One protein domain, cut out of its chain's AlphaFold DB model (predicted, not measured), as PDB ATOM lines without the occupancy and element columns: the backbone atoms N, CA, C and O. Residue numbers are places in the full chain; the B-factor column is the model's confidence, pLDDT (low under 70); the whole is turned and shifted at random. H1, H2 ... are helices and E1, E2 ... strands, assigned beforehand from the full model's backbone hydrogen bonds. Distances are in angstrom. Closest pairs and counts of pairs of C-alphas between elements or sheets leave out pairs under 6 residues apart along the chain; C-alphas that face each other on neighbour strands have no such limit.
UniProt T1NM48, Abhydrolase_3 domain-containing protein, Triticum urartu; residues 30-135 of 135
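What this domain is: This is residues 30 to 135 of the 135 residues of the protein "Abhydrolase_3 domain-containing protein" of Triticum urartu (UniProt T1NM48). A small core is made by two parallel strands side by side, E1 and E2, and by the longest helix, H4, which joins them and packs over one face of this pair. The short helices H2 and H3 pack on the later part of H4, while H1 and H5 are outlying helices that touch no other helix. The 106 printed residues hold five named helices and two named strands, in the order H1 H2 H3 E1 H4 E2 H5; the class is mixed, helices and strands. The whole is compact and rounded, with a radius of gyration of the C-alphas of 14.8 A and spans of 37 by 33 by 21 A.

How they stand to each other: H1, residues 42 to 52, is apart from H2, residues 66 to 69, and from H4, residues 92 to 104. H4 touches H2 with residues 97 to 101 alone; the closest C-alphas, of Glu 67 and Phe 98, are 5.8 A apart. H4 touches H3, residues 72 to 75, with residues 101 to 104 alone; the closest C-alphas, of Val 75 and Leu 102, are 7.2 A apart. E1, residues 81 to 86, and E2, residues 109 to 115, are parallel neighbours at 10 degrees, with N 83 and O 110 2.9 A apart and N 112 and O 83 2.8 A apart, within hydrogen-bond range. E1, H4 and E2 form a strand-helix-strand unit, two parallel neighbour strands with a helix between, whose crossover is right-handed. The closest C-alphas of E1 and H4, Gly 85 and Ile 92, are 5.9 A apart; those of H4 and E2, Arg 103 and Val 109, are 6.4 A apart. H5, residues 126 to 133, is apart from E1 and H4. In H1, H4 and H5 every O i to N i+4 pair is within hydrogen-bond range; H2 and H3 are too short for such a pair.

Where its parts are: H1 begins at C-alpha 42 (0.139, 18.593, 220.330) and is 15.1 A long. E1 measures 17.0 A, H4 18.4 A and E2 16.2 A. H5 ends at C-alpha 133 (-2.680, 43.445, 205.811).

The domain as a whole: The C-alphas of Gly 56 and Ala 134, the two farthest apart, are 42.0 A apart. The printed part has no cut; the link from H1 to H2 is long. Residue 135, the chain's last, is under 70 in pLDDT.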
ATOM      1  N   SER A  30     -10.731  20.520 217.478       97.94
ATOM      2  CA  SER A  30      -9.644  20.882 216.561       97.94
ATOM      3  C   SER A  30      -8.278  20.365 216.958       97.94
ATOM      4  O   SER A  30      -7.496  20.020 216.079       97.94
ATOM      5  N   GLU A  31      -8.004  20.253 218.251       98.44
ATOM      6  CA  GLU A  31      -6.773  19.631 218.722       98.44
ATOM      7  C   GLU A  31      -6.838  18.113 218.513       98.44
ATOM      8  O   GLU A  31      -5.931  17.546 217.913       98.44
ATOM      9  N   GLU A  32      -7.932  17.458 218.920       98.12
ATOM     10  CA  GLU A  32      -8.084  15.994 218.803       98.12
ATOM     11  C   GLU A  32      -7.979  15.486 217.357       98.12
ATOM     12  O   GLU A  32      -7.464  14.399 217.110       98.12
ATOM     13  N   ARG A  33      -8.449  16.263 216.373       97.44
ATOM     14  CA  ARG A  33      -8.350  15.881 214.952       97.44
ATOM     15  C   ARG A  33      -6.963  16.121 214.338       97.44
ATOM     16  O   ARG A  33      -6.743  15.686 213.208       97.44
ATOM     17  N   SER A  34      -6.068  16.806 215.050       96.38
ATOM     18  CA  SER A  34      -4.794  17.324 214.538       96.38
ATOM     19  C   SER A  34      -3.612  17.002 215.470       96.38
ATOM     20  O   SER A  34      -2.703  17.816 215.621       96.38
ATOM     21  N   GLU A  35      -3.614  15.823 216.106       95.94
ATOM     22  CA  GLU A  35      -2.596  15.428 217.100       95.94
ATOM     23  C   GLU A  35      -1.153  15.557 216.576       95.94
ATOM     24  O   GLU A  35      -0.299  16.155 217.235       95.94
ATOM     25  N   ASP A  36      -0.923  15.056 215.360       96.12
ATOM     26  CA  ASP A  36       0.369  15.034 214.666       96.12
ATOM     27  C   ASP A  36       0.538  16.207 213.676       96.12
ATOM     28  O   ASP A  36       1.225  16.067 212.658       96.12
ATOM     29  N   ASP A  37      -0.125  17.349 213.911       97.56
ATOM     30  CA  ASP A  37      -0.018  18.510 213.019       97.56
ATOM     31  C   ASP A  37       1.444  18.910 212.774       97.56
ATOM     32  O   ASP A  37       2.292  18.853 213.661       97.56
ATOM     33  N   PHE A  38       1.762  19.314 211.545       95.50
ATOM     34  CA  PHE A  38       3.148  19.588 211.168       95.50
ATOM     35  C   PHE A  38       3.673  20.915 211.728       95.50
ATOM     36  O   PHE A  38       4.892  21.086 211.820       95.50
ATOM     37  N   MET A  39       2.783  21.860 212.047       95.31
ATOM     38  CA  MET A  39       3.152  23.186 212.528       95.31
ATOM     39  C   MET A  39       2.986  23.299 214.046       95.31
ATOM     40  O   MET A  39       3.880  23.802 214.727       95.31
ATOM     41  N   VAL A  40       1.884  22.783 214.592       96.44
ATOM     42  CA  VAL A  40       1.588  22.779 216.032       96.44
ATOM     43  C   VAL A  40       1.254  21.354 216.514       96.44
ATOM     44  O   VAL A  40       0.139  21.111 216.979       96.44
ATOM     45  N   PRO A  41       2.198  20.389 216.442       97.62
ATOM     46  CA  PRO A  41       1.953  19.055 216.985       97.62
ATOM     47  C   PRO A  41       1.652  19.136 218.485       97.62
ATOM     48  O   PRO A  41       2.325  19.872 219.219       97.62
ATOM     49  N   LEU A  42       0.661  18.383 218.972       97.44
ATOM     50  CA  LEU A  42       0.139  18.593 220.330       97.44
ATOM     51  C   LEU A  42       1.157  18.292 221.432       97.44
ATOM     52  O   LEU A  42       1.173  18.991 222.444       97.44
ATOM     53  N   GLU A  43       2.035  17.307 221.238       97.44
ATOM     54  CA  GLU A  43       3.122  17.029 222.185       97.44
ATOM     55  C   GLU A  43       4.074  18.233 222.303       97.44
ATOM     56  O   GLU A  43       4.461  18.636 223.405       97.44
ATOM     57  N   ALA A  44       4.417  18.853 221.169       97.69
ATOM     58  CA  ALA A  44       5.257  20.043 221.142       97.69
ATOM     59  C   ALA A  44       4.533  21.244 221.768       97.69
ATOM     60  O   ALA A  44       5.133  21.962 222.569       97.69
ATOM     61  N   ASN A  45       3.243  21.423 221.472       97.62
ATOM     62  CA  ASN A  45       2.402  22.457 222.073       97.62
ATOM     63  C   ASN A  45       2.358  22.336 223.607       97.62
ATOM     64  O   ASN A  45       2.627  23.299 224.327       97.62
ATOM     65  N   ASP A  46       2.096  21.138 224.126       97.44
ATOM     66  CA  ASP A  46       2.096  20.876 225.567       97.44
ATOM     67  C   ASP A  46       3.449  21.182 226.197       97.44
ATOM     68  O   ASP A  46       3.527  21.764 227.287       97.44
ATOM     69  N   LYS A  47       4.530  20.816 225.501       97.75
ATOM     70  CA  LYS A  47       5.877  21.097 225.972       97.75
ATOM     71  C   LYS A  47       6.146  22.597 226.019       97.75
ATOM     72  O   LYS A  47       6.682  23.060 227.028       97.75
ATOM     73  N   LEU A  48       5.758  23.344 224.987       97.56
ATOM     74  CA  LEU A  48       5.878  24.802 224.941       97.56
ATOM     75  C   LEU A  48       5.135  25.452 226.111       97.56
ATOM     76  O   LEU A  48       5.738  26.249 226.830       97.56
ATOM     77  N   TRP A  49       3.898  25.033 226.393       98.25
ATOM     78  CA  TRP A  49       3.177  25.529 227.565       98.25
ATOM     79  C   TRP A  49       3.869  25.176 228.882       98.25
ATOM     80  O   TRP A  49       4.029  26.045 229.735       98.25
ATOM     81  N   SER A  50       4.359  23.942 229.040       97.25
ATOM     82  CA  SER A  50       5.076  23.538 230.261       97.25
ATOM     83  C   SER A  50       6.347  24.357 230.529       97.25
ATOM     84  O   SER A  50       6.793  24.445 231.670       97.25
ATOM     85  N   LEU A  51       6.951  24.924 229.477       97.69
ATOM     86  CA  LEU A  51       8.147  25.762 229.561       97.69
ATOM     87  C   LEU A  51       7.812  27.244 229.766       97.69
ATOM     88  O   LEU A  51       8.594  27.954 230.393       97.69
ATOM     89  N   ALA A  52       6.689  27.710 229.215       97.88
ATOM     90  CA  ALA A  52       6.265  29.107 229.286       97.88
ATOM     91  C   ALA A  52       5.554  29.454 230.603       97.88
ATOM     92  O   ALA A  52       5.592  30.604 231.042       97.88
ATOM     93  N   LEU A  53       4.891  28.476 231.224       98.31
ATOM     94  CA  LEU A  53       4.065  28.696 232.407       98.31
ATOM     95  C   LEU A  53       4.864  28.599 233.718       98.31
ATOM     96  O   LEU A  53       5.910  27.946 233.772       98.31
ATOM     97  N   PRO A  54       4.377  29.234 234.803       98.12
ATOM     98  CA  PRO A  54       4.979  29.092 236.124       98.12
ATOM     99  C   PRO A  54       5.093  27.629 236.562       98.12
ATOM    100  O   PRO A  54       4.258  26.789 236.231       98.12
ATOM    101  N   LEU A  55       6.109  27.318 237.371       96.81
ATOM    102  CA  LEU A  55       6.307  25.961 237.878       96.81
ATOM    103  C   LEU A  55       5.069  25.480 238.656       96.81
ATOM    104  O   LEU A  55       4.660  26.109 239.630       96.81
ATOM    105  N   GLY A  56       4.519  24.336 238.248       95.25
ATOM    106  CA  GLY A  56       3.331  23.738 238.862       95.25
ATOM    107  C   GLY A  56       1.999  24.260 238.320       95.25
ATOM    108  O   GLY A  56       0.964  23.733 238.717       95.25
ATOM    109  N   ALA A  57       2.009  25.244 237.416       97.81
ATOM    110  CA  ALA A  57       0.819  25.637 236.674       97.81
ATOM    111  C   ALA A  57       0.511  24.625 235.563       97.81
ATOM    112  O   ALA A  57       1.417  24.072 234.932       97.81
ATOM    113  N   ASP A  58      -0.777  24.401 235.318       97.94
ATOM    114  CA  ASP A  58      -1.261  23.671 234.154       97.94
ATOM    115  C   ASP A  58      -1.703  24.638 233.046       97.94
ATOM    116  O   ASP A  58      -1.601  25.861 233.161       97.94
ATOM    117  N   ARG A  59      -2.194  24.084 231.937       98.00
ATOM    118  CA  ARG A  59      -2.566  24.856 230.748       98.00
ATOM    119  C   ARG A  59      -3.849  25.673 230.916       98.00
ATOM    120  O   ARG A  59      -4.153  26.455 230.021       98.00
ATOM    121  N   ASP A  60      -4.565  25.551 232.032       98.25
ATOM    122  CA  ASP A  60      -5.688  26.436 232.358       98.25
ATOM    123  C   ASP A  60      -5.246  27.708 233.097       98.25
ATOM    124  O   ASP A  60      -6.082  28.507 233.505       98.25
ATOM    125  N   HIS A  61      -3.939  27.941 233.239       98.44
ATOM    126  CA  HIS A  61      -3.396  29.210 233.716       98.44
ATOM    127  C   HIS A  61      -3.815  30.392 232.818       98.44
ATOM    128  O   HIS A  61      -3.879  30.250 231.600       98.44
ATOM    129  N   GLU A  62      -3.998  31.588 233.390       97.19
ATOM    130  CA  GLU A  62      -4.478  32.803 232.692       97.19
ATOM    131  C   GLU A  62      -3.666  33.215 231.453       97.19
ATOM    132  O   GLU A  62      -4.214  33.770 230.506       97.19
ATOM    133  N   PHE A  63      -2.372  32.897 231.421       96.50
ATOM    134  CA  PHE A  63      -1.494  33.149 230.269       96.50
ATOM    135  C   PHE A  63      -1.698  32.175 229.103       96.50
ATOM    136  O   PHE A  63      -1.250  32.456 227.997       96.50
ATOM    137  N   SER A  64      -2.330  31.030 229.356       98.25
ATOM    138  CA  SER A  64      -2.599  29.982 228.368       98.25
ATOM    139  C   SER A  64      -4.080  29.943 227.998       98.25
ATOM    140  O   SER A  64      -4.420  29.926 226.817       98.25
ATOM    141  N   ASN A  65      -4.966  29.987 228.993       98.19
ATOM    142  CA  ASN A  65      -6.411  29.871 228.826       98.19
ATOM    143  C   ASN A  65      -7.152  31.056 229.484       98.19
ATOM    144  O   ASN A  65      -7.822  30.884 230.509       98.19
ATOM    145  N   PRO A  66      -7.028  32.277 228.930       96.50
ATOM    146  CA  PRO A  66      -7.645  33.468 229.507       96.50
ATOM    147  C   PRO A  66      -9.172  33.365 229.572       96.50
ATOM    148  O   PRO A  66      -9.750  33.777 230.569       96.50
ATOM    149  N   GLU A  67      -9.823  32.744 228.584       95.50
ATOM    150  CA  GLU A  67     -11.280  32.535 228.584       95.50
ATOM    151  C   GLU A  67     -11.763  31.812 229.852       95.50
ATOM    152  O   GLU A  67     -12.801  32.162 230.416       95.50
ATOM    153  N   LYS A  68     -11.007  30.812 230.319       96.12
ATOM    154  CA  LYS A  68     -11.368  30.024 231.503       96.12
ATOM    155  C   LYS A  68     -10.942  30.678 232.817       96.12
ATOM    156  O   LYS A  68     -11.619  30.497 233.829       96.12
ATOM    157  N   ALA A  69      -9.803  31.366 232.827       96.50
ATOM    158  CA  ALA A  69      -9.149  31.805 234.059       96.50
ATOM    159  C   ALA A  69      -9.305  33.298 234.371       96.50
ATOM    160  O   ALA A  69      -9.111  33.697 235.520       96.50
ATOM    161  N   VAL A  70      -9.658  34.121 233.383       96.62
ATOM    162  CA  VAL A  70      -9.774  35.573 233.528       96.62
ATOM    163  C   VAL A  70     -11.248  35.973 233.533       96.62
ATOM    164  O   VAL A  70     -12.029  35.588 232.665       96.62
ATOM    165  N   ALA A  71     -11.634  36.771 234.527       95.62
ATOM    166  CA  ALA A  71     -12.982  37.319 234.615       95.62
ATOM    167  C   ALA A  71     -13.256  38.290 233.450       95.62
ATOM    168  O   ALA A  71     -12.385  39.082 233.086       95.62
ATOM    169  N   GLN A  72     -14.466  38.259 232.887       93.25
ATOM    170  CA  GLN A  72     -14.847  39.082 231.727       93.25
ATOM    171  C   GLN A  72     -14.669  40.586 231.984       93.25
ATOM    172  O   GLN A  72     -14.277  41.344 231.099       93.25
ATOM    173  N   GLU A  73     -14.875  41.037 233.224       94.50
ATOM    174  CA  GLU A  73     -14.723  42.440 233.609       94.50
ATOM    175  C   GLU A  73     -13.284  42.946 233.444       94.50
ATOM    176  O   GLU A  73     -13.073  44.150 233.293       94.50
ATOM    177  N   ALA A  74     -12.294  42.047 233.448       94.50
ATOM    178  CA  ALA A  74     -10.886  42.406 233.317       94.50
ATOM    179  C   ALA A  74     -10.515  42.884 231.904       94.50
ATOM    180  O   ALA A  74      -9.486  43.539 231.740       94.50
ATOM    181  N   VAL A  75     -11.340  42.580 230.895       94.31
ATOM    182  CA  VAL A  75     -11.112  42.979 229.495       94.31
ATOM    183  C   VAL A  75     -12.074  44.063 229.007       94.31
ATOM    184  O   VAL A  75     -12.001  44.497 227.855       94.31
ATOM    185  N   VAL A  76     -12.950  44.562 229.883       94.56
ATOM    186  CA  VAL A  76     -13.836  45.683 229.559       94.56
ATOM    187  C   VAL A  76     -13.003  46.928 229.254       94.56
ATOM    188  O   VAL A  76     -12.150  47.343 230.038       94.56
ATOM    189  N   GLY A  77     -13.284  47.556 228.111       92.69
ATOM    190  CA  GLY A  77     -12.589  48.767 227.670       92.69
ATOM    191  C   GLY A  77     -11.286  48.515 226.910       92.69
ATOM    192  O   GLY A  77     -10.587  49.483 226.605       92.69
ATOM    193  N   LEU A  78     -10.963  47.259 226.571       94.12
ATOM    194  CA  LEU A  78      -9.940  46.987 225.562       94.12
ATOM    195  C   LEU A  78     -10.287  47.682 224.229       94.12
ATOM    196  O   LEU A  78     -11.470  47.811 223.892       94.12
ATOM    197  N   PRO A  79      -9.272  48.133 223.465       94.62
ATOM    198  CA  PRO A  79      -9.487  48.673 222.128       94.62
ATOM    199  C   PRO A  79     -10.038  47.596 221.185       94.62
ATOM    200  O   PRO A  79     -10.070  46.407 221.515       94.62
ATOM    201  N   ARG A  80     -10.434  48.011 219.975       93.94
ATOM    202  CA  ARG A  80     -10.833  47.067 218.927       93.94
ATOM    203  C   ARG A  80      -9.721  46.033 218.705       93.94
ATOM    204  O   ARG A  80      -8.555  46.397 218.555       93.94
ATOM    205  N   CYS A  81     -10.089  44.756 218.683       91.69
ATOM    206  CA  CYS A  81      -9.159  43.639 218.520       91.69
ATOM    207  C   CYS A  81      -9.362  42.944 217.169       91.69
ATOM    208  O   CYS A  81     -10.496  42.781 216.711       91.69
ATOM    209  N   LEU A  82      -8.272  42.472 216.567       91.81
ATOM    210  CA  LEU A  82      -8.311  41.479 215.499       91.81
ATOM    211  C   LEU A  82      -7.999  40.108 216.107       91.81
ATOM    212  O   LEU A  82      -7.045  39.955 216.863       91.81
ATOM    213  N   VAL A  83      -8.804  39.106 215.767       93.25
ATOM    214  CA  VAL A  83      -8.495  37.698 216.038       93.25
ATOM    215  C   VAL A  83      -8.528  36.953 214.713       93.25
ATOM    216  O   VAL A  83      -9.586  36.833 214.088       93.25
ATOM    217  N   SER A  84      -7.370  36.479 214.262       91.62
ATOM    218  CA  SER A  84      -7.259  35.616 213.086       91.62
ATOM    219  C   SER A  84      -7.083  34.153 213.481       91.62
ATOM    220  O   SER A  84      -6.737  33.839 214.618       91.62
ATOM    221  N   GLY A  85      -7.350  33.263 212.535       91.44
ATOM    222  CA  GLY A  85      -7.137  31.835 212.681       91.44
ATOM    223  C   GLY A  85      -7.435  31.095 211.385       91.44
ATOM    224  O   GLY A  85      -8.236  31.547 210.557       91.44
ATOM    225  N   SER A  86      -6.822  29.929 211.230       92.12
ATOM    226  CA  SER A  86      -7.007  29.066 210.068       92.12
ATOM    227  C   SER A  86      -7.752  27.781 210.443       92.12
ATOM    228  O   SER A  86      -7.503  27.197 211.485       92.12
ATOM    229  N   ASP A  87      -8.639  27.272 209.587       91.94
ATOM    230  CA  ASP A  87      -9.429  26.055 209.856       91.94
ATOM    231  C   ASP A  87      -8.576  24.796 210.101       91.94
ATOM    232  O   ASP A  87      -9.015  23.866 210.787       91.94
ATOM    233  N   GLY A  88      -7.372  24.758 209.522       93.31
ATOM    234  CA  GLY A  88      -6.386  23.700 209.744       93.31
ATOM    235  C   GLY A  88      -5.416  23.973 210.895       93.31
ATOM    236  O   GLY A  88      -4.545  23.148 211.128       93.31
ATOM    237  N   ASP A  89      -5.546  25.093 211.612       95.56
ATOM    238  CA  ASP A  89      -4.829  25.325 212.868       95.56
ATOM    239  C   ASP A  89      -5.422  24.424 213.972       95.56
ATOM    240  O   ASP A  89      -6.637  24.480 214.215       95.56
ATOM    241  N   PRO A  90      -4.611  23.614 214.678       97.69
ATOM    242  CA  PRO A  90      -5.077  22.857 215.840       97.69
ATOM    243  C   PRO A  90      -5.765  23.721 216.908       97.69
ATOM    244  O   PRO A  90      -6.652  23.231 217.606       97.69
ATOM    245  N   LEU A  91      -5.413  25.004 217.030       97.69
ATOM    246  CA  LEU A  91      -5.916  25.922 218.057       97.69
ATOM    247  C   LEU A  91      -7.183  26.691 217.644       97.69
ATOM    248  O   LEU A  91      -7.677  27.510 218.427       97.69
ATOM    249  N   ILE A  92      -7.743  26.439 216.455       97.06
ATOM    250  CA  ILE A  92      -8.847  27.244 215.903       97.06
ATOM    251  C   ILE A  92     -10.090  27.291 216.797       97.06
ATOM    252  O   ILE A  92     -10.724  28.342 216.925       97.06
ATOM    253  N   ASP A  93     -10.435  26.192 217.471       98.06
ATOM    254  CA  ASP A  93     -11.593  26.181 218.368       98.06
ATOM    255  C   ASP A  93     -11.342  27.061 219.607       98.06
ATOM    256  O   ASP A  93     -12.256  27.755 220.060       98.06
ATOM    257  N   ARG A  94     -10.093  27.143 220.094       97.88
ATOM    258  CA  ARG A  94      -9.705  28.063 221.180       97.88
ATOM    259  C   ARG A  94      -9.759  29.521 220.732       97.88
ATOM    260  O   ARG A  94     -10.254  30.369 221.466       97.88
ATOM    261  N   GLN A  95      -9.304  29.822 219.516       97.12
ATOM    262  CA  GLN A  95      -9.356  31.176 218.945       97.12
ATOM    263  C   GLN A  95     -10.806  31.663 218.780       97.12
ATOM    264  O   GLN A  95     -11.120  32.828 219.048       97.12
ATOM    265  N   ARG A  96     -11.718  30.762 218.393       96.94
ATOM    266  CA  ARG A  96     -13.164  31.033 218.313       96.94
ATOM    267  C   ARG A  96     -13.800  31.229 219.692       96.94
ATOM    268  O   ARG A  96     -14.604  32.152 219.850       96.94
ATOM    269  N   GLY A  97     -13.425  30.410 220.678       97.06
ATOM    270  CA  GLY A  97     -13.832  30.579 222.079       97.06
ATOM    271  C   GLY A  97     -13.412  31.942 222.628       97.06
ATOM    272  O   GLY A  97     -14.256  32.752 223.010       97.06
ATOM    273  N   PHE A  98     -12.133  32.282 222.480       96.88
ATOM    274  CA  PHE A  98     -11.574  33.572 222.879       96.88
ATOM    275  C   PHE A  98     -12.249  34.768 222.193       96.88
ATOM    276  O   PHE A  98     -12.569  35.764 222.841       96.88
ATOM    277  N   THR A  99     -12.530  34.659 220.891       96.31
ATOM    278  CA  THR A  99     -13.294  35.675 220.147       96.31
ATOM    279  C   THR A  99     -14.675  35.898 220.761       96.31
ATOM    280  O   THR A  99     -15.127  37.039 220.878       96.31
ATOM    281  N   THR A 100     -15.359  34.816 221.136       97.06
ATOM    282  CA  THR A 100     -16.689  34.877 221.758       97.06
ATOM    283  C   THR A 100     -16.599  35.519 223.138       97.06
ATOM    284  O   THR A 100     -17.314  36.477 223.405       97.06
ATOM    285  N   TRP A 101     -15.637  35.095 223.957       96.94
ATOM    286  CA  TRP A 101     -15.387  35.651 225.287       96.94
ATOM    287  C   TRP A 101     -15.098  37.163 225.276       96.94
ATOM    288  O   TRP A 101     -15.658  37.907 226.086       96.94
ATOM    289  N   LEU A 102     -14.293  37.650 224.323       96.62
ATOM    290  CA  LEU A 102     -14.049  39.088 224.142       96.62
ATOM    291  C   LEU A 102     -15.327  39.850 223.754       96.62
ATOM    292  O   LEU A 102     -15.613  40.908 224.318       96.62
ATOM    293  N   ARG A 103     -16.108  39.311 222.811       96.94
ATOM    294  CA  ARG A 103     -17.372  39.925 222.364       96.94
ATOM    295  C   ARG A 103     -18.403  39.987 223.482       96.94
ATOM    296  O   ARG A 103     -19.043  41.023 223.650       96.94
ATOM    297  N   ASP A 104     -18.521  38.920 224.263       97.00
ATOM    298  CA  ASP A 104     -19.417  38.853 225.421       97.00
ATOM    299  C   ASP A 104     -19.019  39.869 226.502       97.00
ATOM    300  O   ASP A 104     -19.877  40.396 227.208       97.00
ATOM    301  N   SER A 105     -17.733  40.224 226.564       95.88
ATOM    302  CA  SER A 105     -17.202  41.275 227.440       95.88
ATOM    303  C   SER A 105     -17.379  42.699 226.880       95.88
ATOM    304  O   SER A 105     -16.934  43.672 227.490       95.88
ATOM    305  N   GLY A 106     -18.025  42.850 225.718       96.25
ATOM    306  CA  GLY A 106     -18.294  44.139 225.074       96.25
ATOM    307  C   GLY A 106     -17.139  44.702 224.239       96.25
ATOM    308  O   GLY A 106     -17.209  45.863 223.833       96.25
ATOM    309  N   VAL A 107     -16.093  43.916 223.970       96.25
ATOM    310  CA  VAL A 107     -14.973  44.322 223.107       96.25
ATOM    311  C   VAL A 107     -15.386  44.209 221.637       96.25
ATOM    312  O   VAL A 107     -15.970  43.211 221.210       96.25
ATOM    313  N   GLU A 108     -15.068  45.223 220.832       96.50
ATOM    314  CA  GLU A 108     -15.242  45.144 219.381       96.50
ATOM    315  C   GLU A 108     -14.169  44.217 218.786       96.50
ATOM    316  O   GLU A 108     -12.975  44.497 218.887       96.50
ATOM    317  N   VAL A 109     -14.586  43.108 218.164       95.00
ATOM    318  CA  VAL A 109     -13.664  42.107 217.602       95.00
ATOM    319  C   VAL A 109     -13.922  41.865 216.119       95.00
ATOM    320  O   VAL A 109     -14.974  41.332 215.735       95.00
ATOM    321  N   VAL A 110     -12.912  42.160 215.300       93.75
ATOM    322  CA  VAL A 110     -12.809  41.694 213.913       93.75
ATOM    323  C   VAL A 110     -12.305  40.252 213.953       93.75
ATOM    324  O   VAL A 110     -11.186  40.002 214.383       93.75
ATOM    325  N   ALA A 111     -13.129  39.291 213.531       93.06
ATOM    326  CA  ALA A 111     -12.752  37.877 213.524       93.06
ATOM    327  C   ALA A 111     -12.513  37.383 212.095       93.06
ATOM    328  O   ALA A 111     -13.393  37.518 211.244       93.06
ATOM    329  N   LYS A 112     -11.345  36.785 211.855       91.00
ATOM    330  CA  LYS A 112     -10.950  36.120 210.605       91.00
ATOM    331  C   LYS A 112     -10.521  34.683 210.905       91.00
ATOM    332  O   LYS A 112      -9.351  34.348 210.788       91.00
ATOM    333  N   THR A 113     -11.472  33.865 211.351       90.50
ATOM    334  CA  THR A 113     -11.250  32.484 211.828       90.50
ATOM    335  C   THR A 113     -11.895  31.428 210.918       90.50
ATOM    336  O   THR A 113     -12.269  30.349 211.380       90.50
ATOM    337  N   ASP A 114     -12.148  31.774 209.658       85.25
ATOM    338  CA  ASP A 114     -12.761  30.944 208.607       85.25
ATOM    339  C   ASP A 114     -11.830  30.778 207.389       85.25
ATOM    340  O   ASP A 114     -12.229  30.323 206.314       85.25
ATOM    341  N   GLY A 115     -10.566  31.183 207.539       82.25
ATOM    342  CA  GLY A 115      -9.557  31.039 206.504       82.25
ATOM    343  C   GLY A 115      -9.088  29.592 206.387       82.25
ATOM    344  O   GLY A 115      -8.842  28.921 207.377       82.25
ATOM    345  N   SER A 116      -8.870  29.107 205.166       88.06
ATOM    346  CA  SER A 116      -8.108  27.868 204.975       88.06
ATOM    347  C   SER A 116      -6.641  28.061 205.368       88.06
ATOM    348  O   SER A 116      -6.120  29.169 205.258       88.06
ATOM    349  N   GLY A 117      -5.927  26.996 205.714       91.06
ATOM    350  CA  GLY A 117      -4.489  27.070 205.973       91.06
ATOM    351  C   GLY A 117      -4.097  26.297 207.217       91.06
ATOM    352  O   GLY A 117      -4.801  25.380 207.623       91.06
ATOM    353  N   PHE A 118      -2.966  26.690 207.775       93.12
ATOM    354  CA  PHE A 118      -2.357  26.143 208.977       93.12
ATOM    355  C   PHE A 118      -1.913  27.317 209.852       93.12
ATOM    356  O   PHE A 118      -1.905  28.457 209.383       93.12
ATOM    357  N   HIS A 119      -1.543  27.034 211.096       93.00
ATOM    358  CA  HIS A 119      -1.095  28.058 212.032       93.00
ATOM    359  C   HIS A 119       0.061  28.904 211.460       93.00
ATOM    360  O   HIS A 119       1.022  28.359 210.910       93.00
ATOM    361  N   ALA A 120      -0.015  30.223 211.602       90.88
ATOM    362  CA  ALA A 120       0.965  31.202 211.135       90.88
ATOM    363  C   ALA A 120       1.270  31.142 209.621       90.88
ATOM    364  O   ALA A 120       2.386  31.450 209.179       90.88
ATOM    365  N   ALA A 121       0.303  30.726 208.794       91.19
ATOM    366  CA  ALA A 121       0.486  30.593 207.345       91.19
ATOM    367  C   ALA A 121       0.951  31.896 206.665       91.19
ATOM    368  O   ALA A 121       1.673  31.840 205.668       91.19
ATOM    369  N   GLU A 122       0.585  33.064 207.191       87.81
ATOM    370  CA  GLU A 122       1.034  34.381 206.733       87.81
ATOM    371  C   GLU A 122       2.557  34.567 206.780       87.81
ATOM    372  O   GLU A 122       3.098  35.338 205.990       87.81
ATOM    373  N   LEU A 123       3.272  33.833 207.637       89.00
ATOM    374  CA  LEU A 123       4.735  33.901 207.705       89.00
ATOM    375  C   LEU A 123       5.418  33.180 206.537       89.00
ATOM    376  O   LEU A 123       6.578  33.455 206.229       89.00
ATOM    377  N   PHE A 124       4.708  32.253 205.889       89.06
ATOM    378  CA  PHE A 124       5.268  31.354 204.877       89.06
ATOM    379  C   PHE A 124       4.619  31.510 203.498       89.06
ATOM    380  O   PHE A 124       5.223  31.138 202.492       89.06
ATOM    381  N   VAL A 125       3.401  32.052 203.439       90.00
ATOM    382  CA  VAL A 125       2.594  32.185 202.223       90.00
ATOM    383  C   VAL A 125       2.305  33.672 201.974       90.00
ATOM    384  O   VAL A 125       1.434  34.239 202.640       90.00
ATOM    385  N   PRO A 126       2.993  34.325 201.016       90.62
ATOM    386  CA  PRO A 126       2.845  35.760 200.756       90.62
ATOM    387  C   PRO A 126       1.396  36.204 200.522       90.62
ATOM    388  O   PRO A 126       0.964  37.227 201.048       90.62
ATOM    389  N   GLU A 127       0.598  35.399 199.820       89.44
ATOM    390  CA  GLU A 127      -0.808  35.708 199.539       89.44
ATOM    391  C   GLU A 127      -1.678  35.712 200.807       89.44
ATOM    392  O   GLU A 127      -2.745  36.332 200.830       89.44
ATOM    393  N   LYS A 128      -1.264  34.996 201.863       85.50
ATOM    394  CA  LYS A 128      -1.932  35.023 203.173       85.50
ATOM    395  C   LYS A 128      -1.558  36.289 203.940       85.50
ATOM    396  O   LYS A 128      -2.461  36.933 204.468       85.50
ATOM    397  N   ALA A 129      -0.288  36.696 203.900       86.19
ATOM    398  CA  ALA A 129       0.162  37.966 204.471       86.19
ATOM    399  C   ALA A 129      -0.546  39.167 203.828       86.19
ATOM    400  O   ALA A 129      -1.104  40.009 204.527       86.19
ATOM    401  N   GLU A 130      -0.614  39.221 202.496       86.38
ATOM    402  CA  GLU A 130      -1.302  40.305 201.779       86.38
ATOM    403  C   GLU A 130      -2.783  40.415 202.180       86.38
ATOM    404  O   GLU A 130      -3.294  41.512 202.403       86.38
ATOM    405  N   LYS A 131      -3.477  39.280 202.333       83.25
ATOM    406  CA  LYS A 131      -4.878  39.243 202.790       83.25
ATOM    407  C   LYS A 131      -5.057  39.650 204.253       83.25
ATOM    408  O   LYS A 131      -6.149  40.101 204.622       83.25
ATOM    409  N   MET A 132      -4.041  39.444 205.085       79.00
ATOM    410  CA  MET A 132      -4.040  39.891 206.474       79.00
ATOM    411  C   MET A 132      -3.904  41.416 206.540       79.00
ATOM    412  O   MET A 132      -4.728  42.050 207.188       79.00
ATOM    413  N   PHE A 133      -2.959  42.001 205.795       78.38
ATOM    414  CA  PHE A 133      -2.680  43.445 205.811       78.38
ATOM    415  C   PHE A 133      -3.663  44.313 205.016       78.38
ATOM    416  O   PHE A 133      -3.620  45.534 205.121       78.38
ATOM    417  N   ALA A 134      -4.550  43.722 204.218       79.00
ATOM    418  CA  ALA A 134      -5.587  44.452 203.484       79.00
ATOM    419  C   ALA A 134      -6.822  44.826 204.343       79.00
ATOM    420  O   ALA A 134      -7.908  45.002 203.786       79.00
ATOM    421  N   LEU A 135      -6.678  44.860 205.675       64.94
ATOM    422  CA  LEU A 135      -7.730  45.161 206.658       64.94
ATOM    423  C   LEU A 135      -7.974  46.662 206.842       64.94
ATOM    424  O   LEU A 135      -6.991  47.431 206.827       64.94
TER     425      LEU A 135